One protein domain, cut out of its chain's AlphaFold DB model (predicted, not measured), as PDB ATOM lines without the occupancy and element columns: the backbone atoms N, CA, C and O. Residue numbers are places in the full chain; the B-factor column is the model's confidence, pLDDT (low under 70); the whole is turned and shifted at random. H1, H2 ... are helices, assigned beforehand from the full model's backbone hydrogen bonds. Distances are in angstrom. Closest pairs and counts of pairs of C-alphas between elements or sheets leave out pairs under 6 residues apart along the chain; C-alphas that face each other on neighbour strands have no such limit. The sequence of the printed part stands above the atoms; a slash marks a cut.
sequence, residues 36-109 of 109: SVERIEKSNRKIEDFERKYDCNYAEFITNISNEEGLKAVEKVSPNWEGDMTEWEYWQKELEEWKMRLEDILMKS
ATOM      1  N   SER A  36      61.716 -12.350  93.735       98.00
ATOM      2  CA  SER A  36      60.717 -11.338  94.087       98.00
ATOM      3  C   SER A  36      60.982 -10.033  93.337       98.00
ATOM      4  O   SER A  36      60.054  -9.465  92.766       98.00
ATOM      5  N   VAL A  37      62.246  -9.606  93.246       98.12
ATOM      6  CA  VAL A  37      62.648  -8.417  92.477       98.12
ATOM      7  C   VAL A  37      62.331  -8.591  90.989       98.12
ATOM      8  O   VAL A  37      61.655  -7.737  90.419       98.12
ATOM      9  N   GLU A  38      62.707  -9.719  90.373       98.31
ATOM     10  CA  GLU A  38      62.375 -10.010  88.966       98.31
ATOM     11  C   GLU A  38      60.862  -9.907  88.691       98.31
ATOM     12  O   GLU A  38      60.434  -9.409  87.644       98.31
ATOM     13  N   ARG A  39      60.036 -10.393  89.626       98.44
ATOM     14  CA  ARG A  39      58.573 -10.354  89.518       98.44
ATOM     15  C   ARG A  39      58.026  -8.939  89.657       98.44
ATOM     16  O   ARG A  39      57.224  -8.544  88.818       98.44
ATOM     17  N   ILE A  40      58.508  -8.171  90.632       98.62
ATOM     18  CA  ILE A  40      58.158  -6.755  90.820       98.62
ATOM     19  C   ILE A  40      58.491  -5.947  89.561       98.62
ATOM     20  O   ILE A  40      57.637  -5.232  89.045       98.62
ATOM     21  N   GLU A  41      59.698  -6.104  89.012       98.56
ATOM     22  CA  GLU A  41      60.113  -5.410  87.786       98.56
ATOM     23  C   GLU A  41      59.264  -5.803  86.573       98.56
ATOM     24  O   GLU A  41      58.969  -4.980  85.706       98.56
ATOM     25  N   LYS A  42      58.877  -7.080  86.470       98.50
ATOM     26  CA  LYS A  42      57.966  -7.534  85.417       98.50
ATOM     27  C   LYS A  42      56.588  -6.882  85.556       98.50
ATOM     28  O   LYS A  42      56.080  -6.392  84.551       98.50
ATOM     29  N   SER A  43      56.012  -6.870  86.758       98.50
ATOM     30  CA  SER A  43      54.702  -6.262  87.006       98.50
ATOM     31  C   SER A  43      54.720  -4.758  86.745       98.50
ATOM     32  O   SER A  43      53.843  -4.273  86.040       98.50
ATOM     33  N   ASN A  44      55.754  -4.040  87.204       98.56
ATOM     34  CA  ASN A  44      55.921  -2.609  86.926       98.56
ATOM     35  C   ASN A  44      55.942  -2.325  85.422       98.56
ATOM     36  O   ASN A  44      55.151  -1.521  84.953       98.56
ATOM     37  N   ARG A  45      56.765  -3.045  84.644       98.62
ATOM     38  CA  ARG A  45      56.805  -2.868  83.180       98.62
ATOM     39  C   ARG A  45      55.443  -3.091  82.530       98.62
ATOM     40  O   ARG A  45      55.064  -2.356  81.629       98.62
ATOM     41  N   LYS A  46      54.703  -4.103  82.988       98.56
ATOM     42  CA  LYS A  46      53.367  -4.402  82.466       98.56
ATOM     43  C   LYS A  46      52.347  -3.323  82.810       98.56
ATOM     44  O   LYS A  46      51.557  -2.961  81.949       98.56
ATOM     45  N   ILE A  47      52.397  -2.790  84.027       98.62
ATOM     46  CA  ILE A  47      51.589  -1.643  84.447       98.62
ATOM     47  C   ILE A  47      51.933  -0.416  83.597       98.62
ATOM     48  O   ILE A  47      51.035   0.164  83.000       98.62
ATOM     49  N   GLU A  48      53.217  -0.082  83.456       98.50
ATOM     50  CA  GLU A  48      53.694   1.051  82.653       98.50
ATOM     51  C   GLU A  48      53.289   0.943  81.176       98.50
ATOM     52  O   GLU A  48      53.023   1.953  80.526       98.50
ATOM     53  N   ASP A  49      53.235  -0.269  80.618       98.50
ATOM     54  CA  ASP A  49      52.763  -0.487  79.250       98.50
ATOM     55  C   ASP A  49      51.279  -0.120  79.095       98.50
ATOM     56  O   ASP A  49      50.911   0.493  78.088       98.50
ATOM     57  N   PHE A  50      50.436  -0.433  80.084       98.38
ATOM     58  CA  PHE A  50      49.038   0.002  80.093       98.38
ATOM     59  C   PHE A  50      48.900   1.501  80.355       98.38
ATOM     60  O   PHE A  50      48.136   2.164  79.653       98.38
ATOM     61  N   GLU A  51      49.682   2.049  81.286       98.38
ATOM     62  CA  GLU A  51      49.689   3.486  81.571       98.38
ATOM     63  C   GLU A  51      50.056   4.293  80.333       98.38
ATOM     64  O   GLU A  51      49.390   5.265  79.994       98.38
ATOM     65  N   ARG A  52      51.060   3.836  79.584       98.38
ATOM     66  CA  ARG A  52      51.458   4.443  78.312       98.38
ATOM     67  C   ARG A  52      50.408   4.248  77.220       98.38
ATOM     68  O   ARG A  52      50.244   5.127  76.379       98.38
ATOM     69  N   LYS A  53      49.725   3.099  77.193       98.12
ATOM     70  CA  LYS A  53      48.668   2.811  76.211       98.12
ATOM     71  C   LYS A  53      47.473   3.747  76.382       98.12
ATOM     72  O   LYS A  53      46.936   4.208  75.380       98.12
ATOM     73  N   TYR A  54      47.069   4.005  77.624       97.06
ATOM     74  CA  TYR A  54      45.887   4.804  77.956       97.06
ATOM     75  C   TYR A  54      46.194   6.236  78.404       97.06
ATOM     76  O   TYR A  54      45.259   6.990  78.663       97.06
ATOM     77  N   ASP A  55      47.474   6.602  78.474       97.31
ATOM     78  CA  ASP A  55      47.980   7.910  78.908       97.31
ATOM     79  C   ASP A  55      47.447   8.353  80.283       97.31
ATOM     80  O   ASP A  55      47.132   9.517  80.520       97.31
ATOM     81  N   CYS A  56      47.278   7.393  81.191       97.06
ATOM     82  CA  CYS A  56      46.766   7.618  82.541       97.06
ATOM     83  C   CYS A  56      47.134   6.455  83.463       97.06
ATOM     84  O   CYS A  56      47.508   5.382  82.996       97.06
ATOM     85  N   ASN A  57      47.016   6.642  84.777       98.06
ATOM     86  CA  ASN A  57      47.159   5.535  85.728       98.06
ATOM     87  C   ASN A  57      45.870   4.696  85.840       98.06
ATOM     88  O   ASN A  57      44.807   5.075  85.348       98.06
ATOM     89  N   TYR A  58      45.941   3.548  86.523       97.31
ATOM     90  CA  TYR A  58      44.800   2.626  86.627       97.31
ATOM     91  C   TYR A  58      43.565   3.259  87.294       97.31
ATOM     92  O   TYR A  58      42.438   3.021  86.869       97.31
ATOM     93  N   ALA A  59      43.746   4.095  88.319       97.00
ATOM     94  CA  ALA A  59      42.621   4.731  89.011       97.00
ATOM     95  C   ALA A  59      41.909   5.765  88.118       97.00
ATOM     96  O   ALA A  59      40.675   5.838  88.091       97.00
ATOM     97  N   GLU A  60      42.680   6.534  87.352       96.69
ATOM     98  CA  GLU A  60      42.165   7.445  86.327       96.69
ATOM     99  C   GLU A  60      41.445   6.678  85.216       96.69
ATOM    100  O   GLU A  60      40.335   7.049  84.844       96.69
ATOM    101  N   PHE A  61      42.016   5.562  84.751       97.12
ATOM    102  CA  PHE A  61      41.384   4.683  83.771       97.12
ATOM    103  C   PHE A  61      39.997   4.208  84.235       97.12
ATOM    104  O   PHE A  61      39.018   4.361  83.503       97.12
ATOM    105  N   ILE A  62      39.881   3.713  85.474       97.44
ATOM    106  CA  ILE A  62      38.598   3.290  86.062       97.44
ATOM    107  C   ILE A  62      37.598   4.455  86.146       97.44
ATOM    108  O   ILE A  62      36.403   4.294  85.879       97.44
ATOM    109  N   THR A  63      38.077   5.655  86.467       96.00
ATOM    110  CA  THR A  63      37.243   6.867  86.492       96.00
ATOM    111  C   THR A  63      36.743   7.238  85.090       96.00
ATOM    112  O   THR A  63      35.575   7.598  84.920       96.00
ATOM    113  N   ASN A  64      37.596   7.098  84.073       93.81
ATOM    114  CA  ASN A  64      37.275   7.407  82.681       93.81
ATOM    115  C   ASN A  64      36.198   6.477  82.116       93.81
ATOM    116  O   ASN A  64      35.244   6.958  81.513       93.81
ATOM    117  N   ILE A  65      36.287   5.167  82.357       95.75
ATOM    118  CA  ILE A  65      35.272   4.213  81.870       95.75
ATOM    119  C   ILE A  65      33.930   4.323  82.610       95.75
ATOM    120  O   ILE A  65      32.916   3.825  82.130       95.75
ATOM    121  N   SER A  66      33.902   4.986  83.771       93.62
ATOM    122  CA  SER A  66      32.678   5.185  84.560       93.62
ATOM    123  C   SER A  66      31.763   6.282  83.997       93.62
ATOM    124  O   SER A  66      30.649   6.464  84.485       93.62
ATOM    125  N   ASN A  67      32.213   7.026  82.981       93.75
ATOM    126  CA  ASN A  67      31.422   8.039  82.289       93.75
ATOM    127  C   ASN A  67      31.388   7.769  80.774       93.75
ATOM    128  O   ASN A  67      32.326   7.214  80.211       93.75
ATOM    129  N   GLU A  68      30.299   8.152  80.102       93.94
ATOM    130  CA  GLU A  68      30.063   7.778  78.697       93.94
ATOM    131  C   GLU A  68      31.106   8.367  77.728       93.94
ATOM    132  O   GLU A  68      31.519   7.714  76.769       93.94
ATOM    133  N   GLU A  69      31.546   9.603  77.967       93.31
ATOM    134  CA  GLU A  69      32.529  10.287  77.120       93.31
ATOM    135  C   GLU A  69      33.921   9.653  77.243       93.31
ATOM    136  O   GLU A  69      34.586   9.408  76.234       93.31
ATOM    137  N   GLY A  70      34.335   9.337  78.469       93.75
ATOM    138  CA  GLY A  70      35.590   8.667  78.780       93.75
ATOM    139  C   GLY A  70      35.604   7.218  78.303       93.75
ATOM    140  O   GLY A  70      36.591   6.797  77.704       93.75
ATOM    141  N   LEU A  71      34.492   6.488  78.437       94.88
ATOM    142  CA  LEU A  71      34.348   5.153  77.856       94.88
ATOM    143  C   LEU A  71      34.551   5.188  76.334       94.88
ATOM    144  O   LEU A  71      35.375   4.446  75.806       94.88
ATOM    145  N   LYS A  72      33.894   6.121  75.630       95.75
ATOM    146  CA  LYS A  72      34.092   6.310  74.180       95.75
ATOM    147  C   LYS A  72      35.536   6.669  73.821       95.75
ATOM    148  O   LYS A  72      35.990   6.336  72.727       95.75
ATOM    149  N   ALA A  73      36.254   7.387  74.684       94.56
ATOM    150  CA  ALA A  73      37.667   7.693  74.473       94.56
ATOM    151  C   ALA A  73      38.545   6.441  74.636       94.56
ATOM    152  O   ALA A  73      39.392   6.177  73.784       94.56
ATOM    153  N   VAL A  74      38.295   5.634  75.668       95.38
ATOM    154  CA  VAL A  74      38.993   4.366  75.927       95.38
ATOM    155  C   VAL A  74      38.739   3.343  74.814       95.38
ATOM    156  O   VAL A  74      39.688   2.751  74.301       95.38
ATOM    157  N   GLU A  75      37.494   3.196  74.355       95.94
ATOM    158  CA  GLU A  75      37.127   2.302  73.245       95.94
ATOM    159  C   GLU A  75      37.832   2.665  71.931       95.94
ATOM    160  O   GLU A  75      38.178   1.783  71.141       95.94
ATOM    161  N   LYS A  76      38.091   3.960  71.695       96.19
ATOM    162  CA  LYS A  76      38.873   4.421  70.536       96.19
ATOM    163  C   LYS A  76      40.344   4.027  70.628       96.19
ATOM    164  O   LYS A  76      40.961   3.807  69.589       96.19
ATOM    165  N   VAL A  77      40.905   3.966  71.836       96.75
ATOM    166  CA  VAL A  77      42.285   3.513  72.066       96.75
ATOM    167  C   VAL A  77      42.382   1.999  71.881       96.75
ATOM    168  O   VAL A  77      43.306   1.510  71.230       96.75
ATOM    169  N   SER A  78      41.434   1.247  72.441       95.56
ATOM    170  CA  SER A  78      41.412  -0.213  72.378       95.56
ATOM    171  C   SER A  78      39.976  -0.735  72.391       95.56
ATOM    172  O   SER A  78      39.287  -0.613  73.404       95.56
ATOM    173  N   PRO A  79      39.528  -1.428  71.330       94.50
ATOM    174  CA  PRO A  79      38.257  -2.151  71.358       94.50
ATOM    175  C   PRO A  79      38.230  -3.288  72.394       94.50
ATOM    176  O   PRO A  79      37.160  -3.755  72.759       94.50
ATOM    177  N   ASN A  80      39.401  -3.745  72.857       96.50
ATOM    178  CA  ASN A  80      39.555  -4.802  73.861       96.50
ATOM    179  C   ASN A  80      39.901  -4.235  75.252       96.50
ATOM    180  O   ASN A  80      40.634  -4.859  76.022       96.50
ATOM    181  N   TRP A  81      39.424  -3.030  75.569       97.06
ATOM    182  CA  TRP A  81      39.771  -2.349  76.814       97.06
ATOM    183  C   TRP A  81      39.361  -3.121  78.075       97.06
ATOM    184  O   TRP A  81      40.061  -3.036  79.075       97.06
ATOM    185  N   GLU A  82      38.288  -3.918  78.040       97.50
ATOM    186  CA  GLU A  82      37.865  -4.754  79.178       97.50
ATOM    187  C   GLU A  82      38.899  -5.845  79.500       97.50
ATOM    188  O   GLU A  82      39.195  -6.130  80.667       97.50
ATOM    189  N   GLY A  83      39.484  -6.442  78.457       98.06
ATOM    190  CA  GLY A  83      40.568  -7.410  78.596       98.06
ATOM    191  C   GLY A  83      41.839  -6.748  79.121       98.06
ATOM    192  O   GLY A  83      42.469  -7.274  80.037       98.06
ATOM    193  N   ASP A  84      42.161  -5.564  78.597       97.94
ATOM    194  CA  ASP A  84      43.287  -4.770  79.089       97.94
ATOM    195  C   ASP A  84      43.097  -4.380  80.564       97.94
ATOM    196  O   ASP A  84      44.021  -4.526  81.353       97.94
ATOM    197  N   MET A  85      41.893  -3.951  80.961       97.88
ATOM    198  CA  MET A  85      41.543  -3.618  82.346       97.88
ATOM    199  C   MET A  85      41.758  -4.816  83.270       97.88
ATOM    200  O   MET A  85      42.387  -4.685  84.317       97.88
ATOM    201  N   THR A  86      41.263  -5.988  82.868       98.19
ATOM    202  CA  THR A  86      41.390  -7.224  83.650       98.19
ATOM    203  C   THR A  86      42.858  -7.623  83.820       98.19
ATOM    204  O   THR A  86      43.291  -7.977  84.918       98.19
ATOM    205  N   GLU A  87      43.649  -7.556  82.744       98.44
ATOM    206  CA  GLU A  87      45.081  -7.852  82.812       98.44
ATOM    207  C   GLU A  87      45.826  -6.811  83.662       98.44
ATOM    208  O   GLU A  87      46.688  -7.168  84.467       98.44
ATOM    209  N   TRP A  88      45.481  -5.533  83.538       98.44
ATOM    210  CA  TRP A  88      46.093  -4.469  84.321       98.44
ATOM    211  C   TRP A  88      45.808  -4.633  85.818       98.44
ATOM    212  O   TRP A  88      46.740  -4.572  86.622       98.44
ATOM    213  N   GLU A  89      44.565  -4.944  86.197       98.38
ATOM    214  CA  GLU A  89      44.195  -5.248  87.585       98.38
ATOM    215  C   GLU A  89      45.002  -6.432  88.137       98.38
ATOM    216  O   GLU A  89      45.491  -6.387  89.271       98.38
ATOM    217  N   TYR A  90      45.183  -7.483  87.331       98.50
ATOM    218  CA  TYR A  90      46.025  -8.619  87.697       98.50
ATOM    219  C   TYR A  90      47.460  -8.176  88.004       98.50
ATOM    220  O   TYR A  90      47.998  -8.542  89.049       98.50
ATOM    221  N   TRP A  91      48.074  -7.352  87.148       98.56
ATOM    222  CA  TRP A  91      49.447  -6.892  87.376       98.56
ATOM    223  C   TRP A  91      49.583  -5.968  88.591       98.56
ATOM    224  O   TRP A  91      50.608  -6.043  89.270       98.56
ATOM    225  N   GLN A  92      48.566  -5.157  88.909       98.31
ATOM    226  CA  GLN A  92      48.529  -4.363  90.147       98.31
ATOM    227  C   GLN A  92      48.558  -5.267  91.387       98.31
ATOM    228  O   GLN A  92      49.393  -5.080  92.274       98.31
ATOM    229  N   LYS A  93      47.709  -6.301  91.416       98.25
ATOM    230  CA  LYS A  93      47.667  -7.277  92.521       98.25
ATOM    231  C   LYS A  93      48.961  -8.080  92.619       98.25
ATOM    232  O   LYS A  93      49.521  -8.222  93.700       98.25
ATOM    233  N   GLU A  94      49.483  -8.553  91.489       98.25
ATOM    234  CA  GLU A  94      50.751  -9.285  91.430       98.25
ATOM    235  C   GLU A  94      51.902  -8.419  91.982       98.25
ATOM    236  O   GLU A  94      52.734  -8.907  92.749       98.25
ATOM    237  N   LEU A  95      51.952  -7.125  91.640       98.50
ATOM    238  CA  LEU A  95      52.944  -6.188  92.176       98.50
ATOM    239  C   LEU A  95      52.848  -6.057  93.703       98.50
ATOM    240  O   LEU A  95      53.872  -6.136  94.384       98.50
ATOM    241  N   GLU A  96      51.642  -5.848  94.230       98.19
ATOM    242  CA  GLU A  96      51.395  -5.721  95.669       98.19
ATOM    243  C   GLU A  96      51.802  -6.999  96.417       98.19
ATOM    244  O   GLU A  96      52.559  -6.944  97.389       98.19
ATOM    245  N   GLU A  97      51.396  -8.165  95.913       98.12
ATOM    246  CA  GLU A  97      51.742  -9.454  96.507       98.12
ATOM    247  C   GLU A  97      53.252  -9.691  96.581       98.12
ATOM    248  O   GLU A  97      53.765 -10.126  97.615       98.12
ATOM    249  N   TRP A  98      53.990  -9.430  95.498       98.25
ATOM    250  CA  TRP A  98      55.438  -9.649  95.499       98.25
ATOM    251  C   TRP A  98      56.194  -8.625  96.339       98.25
ATOM    252  O   TRP A  98      57.205  -8.994  96.940       98.25
ATOM    253  N   LYS A  99      55.697  -7.386  96.452       98.12
ATOM    254  CA  LYS A  99      56.228  -6.407  97.411       98.12
ATOM    255  C   LYS A  99      56.067  -6.905  98.847       98.12
ATOM    256  O   LYS A  99      57.063  -6.970  99.561       98.12
ATOM    257  N   MET A 100      54.873  -7.371  99.225       97.44
ATOM    258  CA  MET A 100      54.635  -7.942 100.558       97.44
ATOM    259  C   MET A 100      55.525  -9.163 100.839       97.44
ATOM    260  O   MET A 100      56.103  -9.279 101.917       97.44
ATOM    261  N   ARG A 101      55.681 -10.075  99.865       96.88
ATOM    262  CA  ARG A 101      56.574 -11.243  99.999       96.88
ATOM    263  C   ARG A 101      58.035 -10.827 100.194       96.88
ATOM    264  O   ARG A 101      58.726 -11.422 101.018       96.88
ATOM    265  N   LEU A 102      58.506  -9.829  99.447       97.44
ATOM    266  CA  LEU A 102      59.868  -9.314  99.581       97.44
ATOM    267  C   LEU A 102      60.084  -8.672 100.956       97.44
ATOM    268  O   LEU A 102      61.083  -8.967 101.610       97.44
ATOM    269  N   GLU A 103      59.146  -7.845 101.413       96.25
ATOM    270  CA  GLU A 103      59.189  -7.233 102.745       96.25
ATOM    271  C   GLU A 103      59.246  -8.289 103.854       96.25
ATOM    272  O   GLU A 103      60.091  -8.189 104.742       96.25
ATOM    273  N   ASP A 104      58.441  -9.353 103.762       95.69
ATOM    274  CA  ASP A 104      58.457 -10.461 104.725       95.69
ATOM    275  C   ASP A 104      59.832 -11.154 104.801       95.69
ATOM    276  O   ASP A 104      60.344 -11.419 105.890       95.69
ATOM    277  N   ILE A 105      60.478 -11.389 103.650       93.88
ATOM    278  CA  ILE A 105      61.829 -11.975 103.579       93.88
ATOM    279  C   ILE A 105      62.890 -11.032 104.172       93.88
ATOM    280  O   ILE A 105      63.885 -11.489 104.742       93.88
ATOM    281  N   LEU A 106      62.717  -9.719 104.012       92.69
ATOM    282  CA  LEU A 106      63.653  -8.719 104.523       92.69
ATOM    283  C   LEU A 106      63.480  -8.473 106.029       92.69
ATOM    284  O   LEU A 106      64.482  -8.260 106.706       92.69
ATOM    285  N   MET A 107      62.252  -8.537 106.554       89.81
ATOM    286  CA  MET A 107      61.947  -8.330 107.977       89.81
ATOM    287  C   MET A 107      62.231  -9.548 108.857       89.81
ATOM    288  O   MET A 107      62.542  -9.385 110.033       89.81
ATOM    289  N   LYS A 108      62.139 -10.770 108.320       74.00
ATOM    290  CA  LYS A 108      62.463 -12.016 109.047       74.00
ATOM    291  C   LYS A 108      63.969 -12.319 109.104       74.00
ATOM    292  O   LYS A 108      64.356 -13.461 109.343       74.00
ATOM    293  N   SER A 109      64.797 -11.308 108.841       54.19
ATOM    294  CA  SER A 109      66.261 -11.367 108.799       54.19
ATOM    295  C   SER A 109      66.916 -10.957 110.102       54.19
ATOM    296  O   SER A 109      66.329 -10.145 110.841       54.19
TER     297      SER A 109
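Overview. This is residues 36 to 109 of the 109 residues of an uncharacterized protein of Methanophagales archaeon (UniProt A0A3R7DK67). Two long helices, H1 and H4, lie side by side and run opposite ways, and the short helices H2 and H3 fold into a small head at one end of the pair. The whole is a loose rod, spanning 51 by 18 by 17 A, with a radius of gyration of the C-alphas of 14.8 A. The 74 printed residues hold four named helices, H1 to H4 in order, and no named strand: all helix.

Along the chain. Find C-alpha 36 at (60.717, -11.338, 94.087); from there H1, residues 36 to 54, runs 27.2 A. Next come H2, residues 58 to 65, and H3, residues 68 to 77. H4, residues 81 to 107, runs 38.7 A to C-alpha 107 at (61.947, -8.330, 107.977).

Arrangement. Look at Ser 43 and Trp 91, the closest C-alphas of H1 and H4, 5.3 A apart; these helices touch at a shallow tilt of 28 degrees, opposite ways. H2 and H3 touch only at the corner, closest at the C-alphas of Ile 65 and Leu 71, 4.2 A. In H1, H2, H3 and H4 every O i to N i+4 pair is within hydrogen-bond range.

Size, cuts and confidence. The C-alphas of Glu 69 and Ser 109 are the two farthest apart, 51.1 A. The three links are tight, the printed part has no cut, and residue 109 is under pLDDT 70.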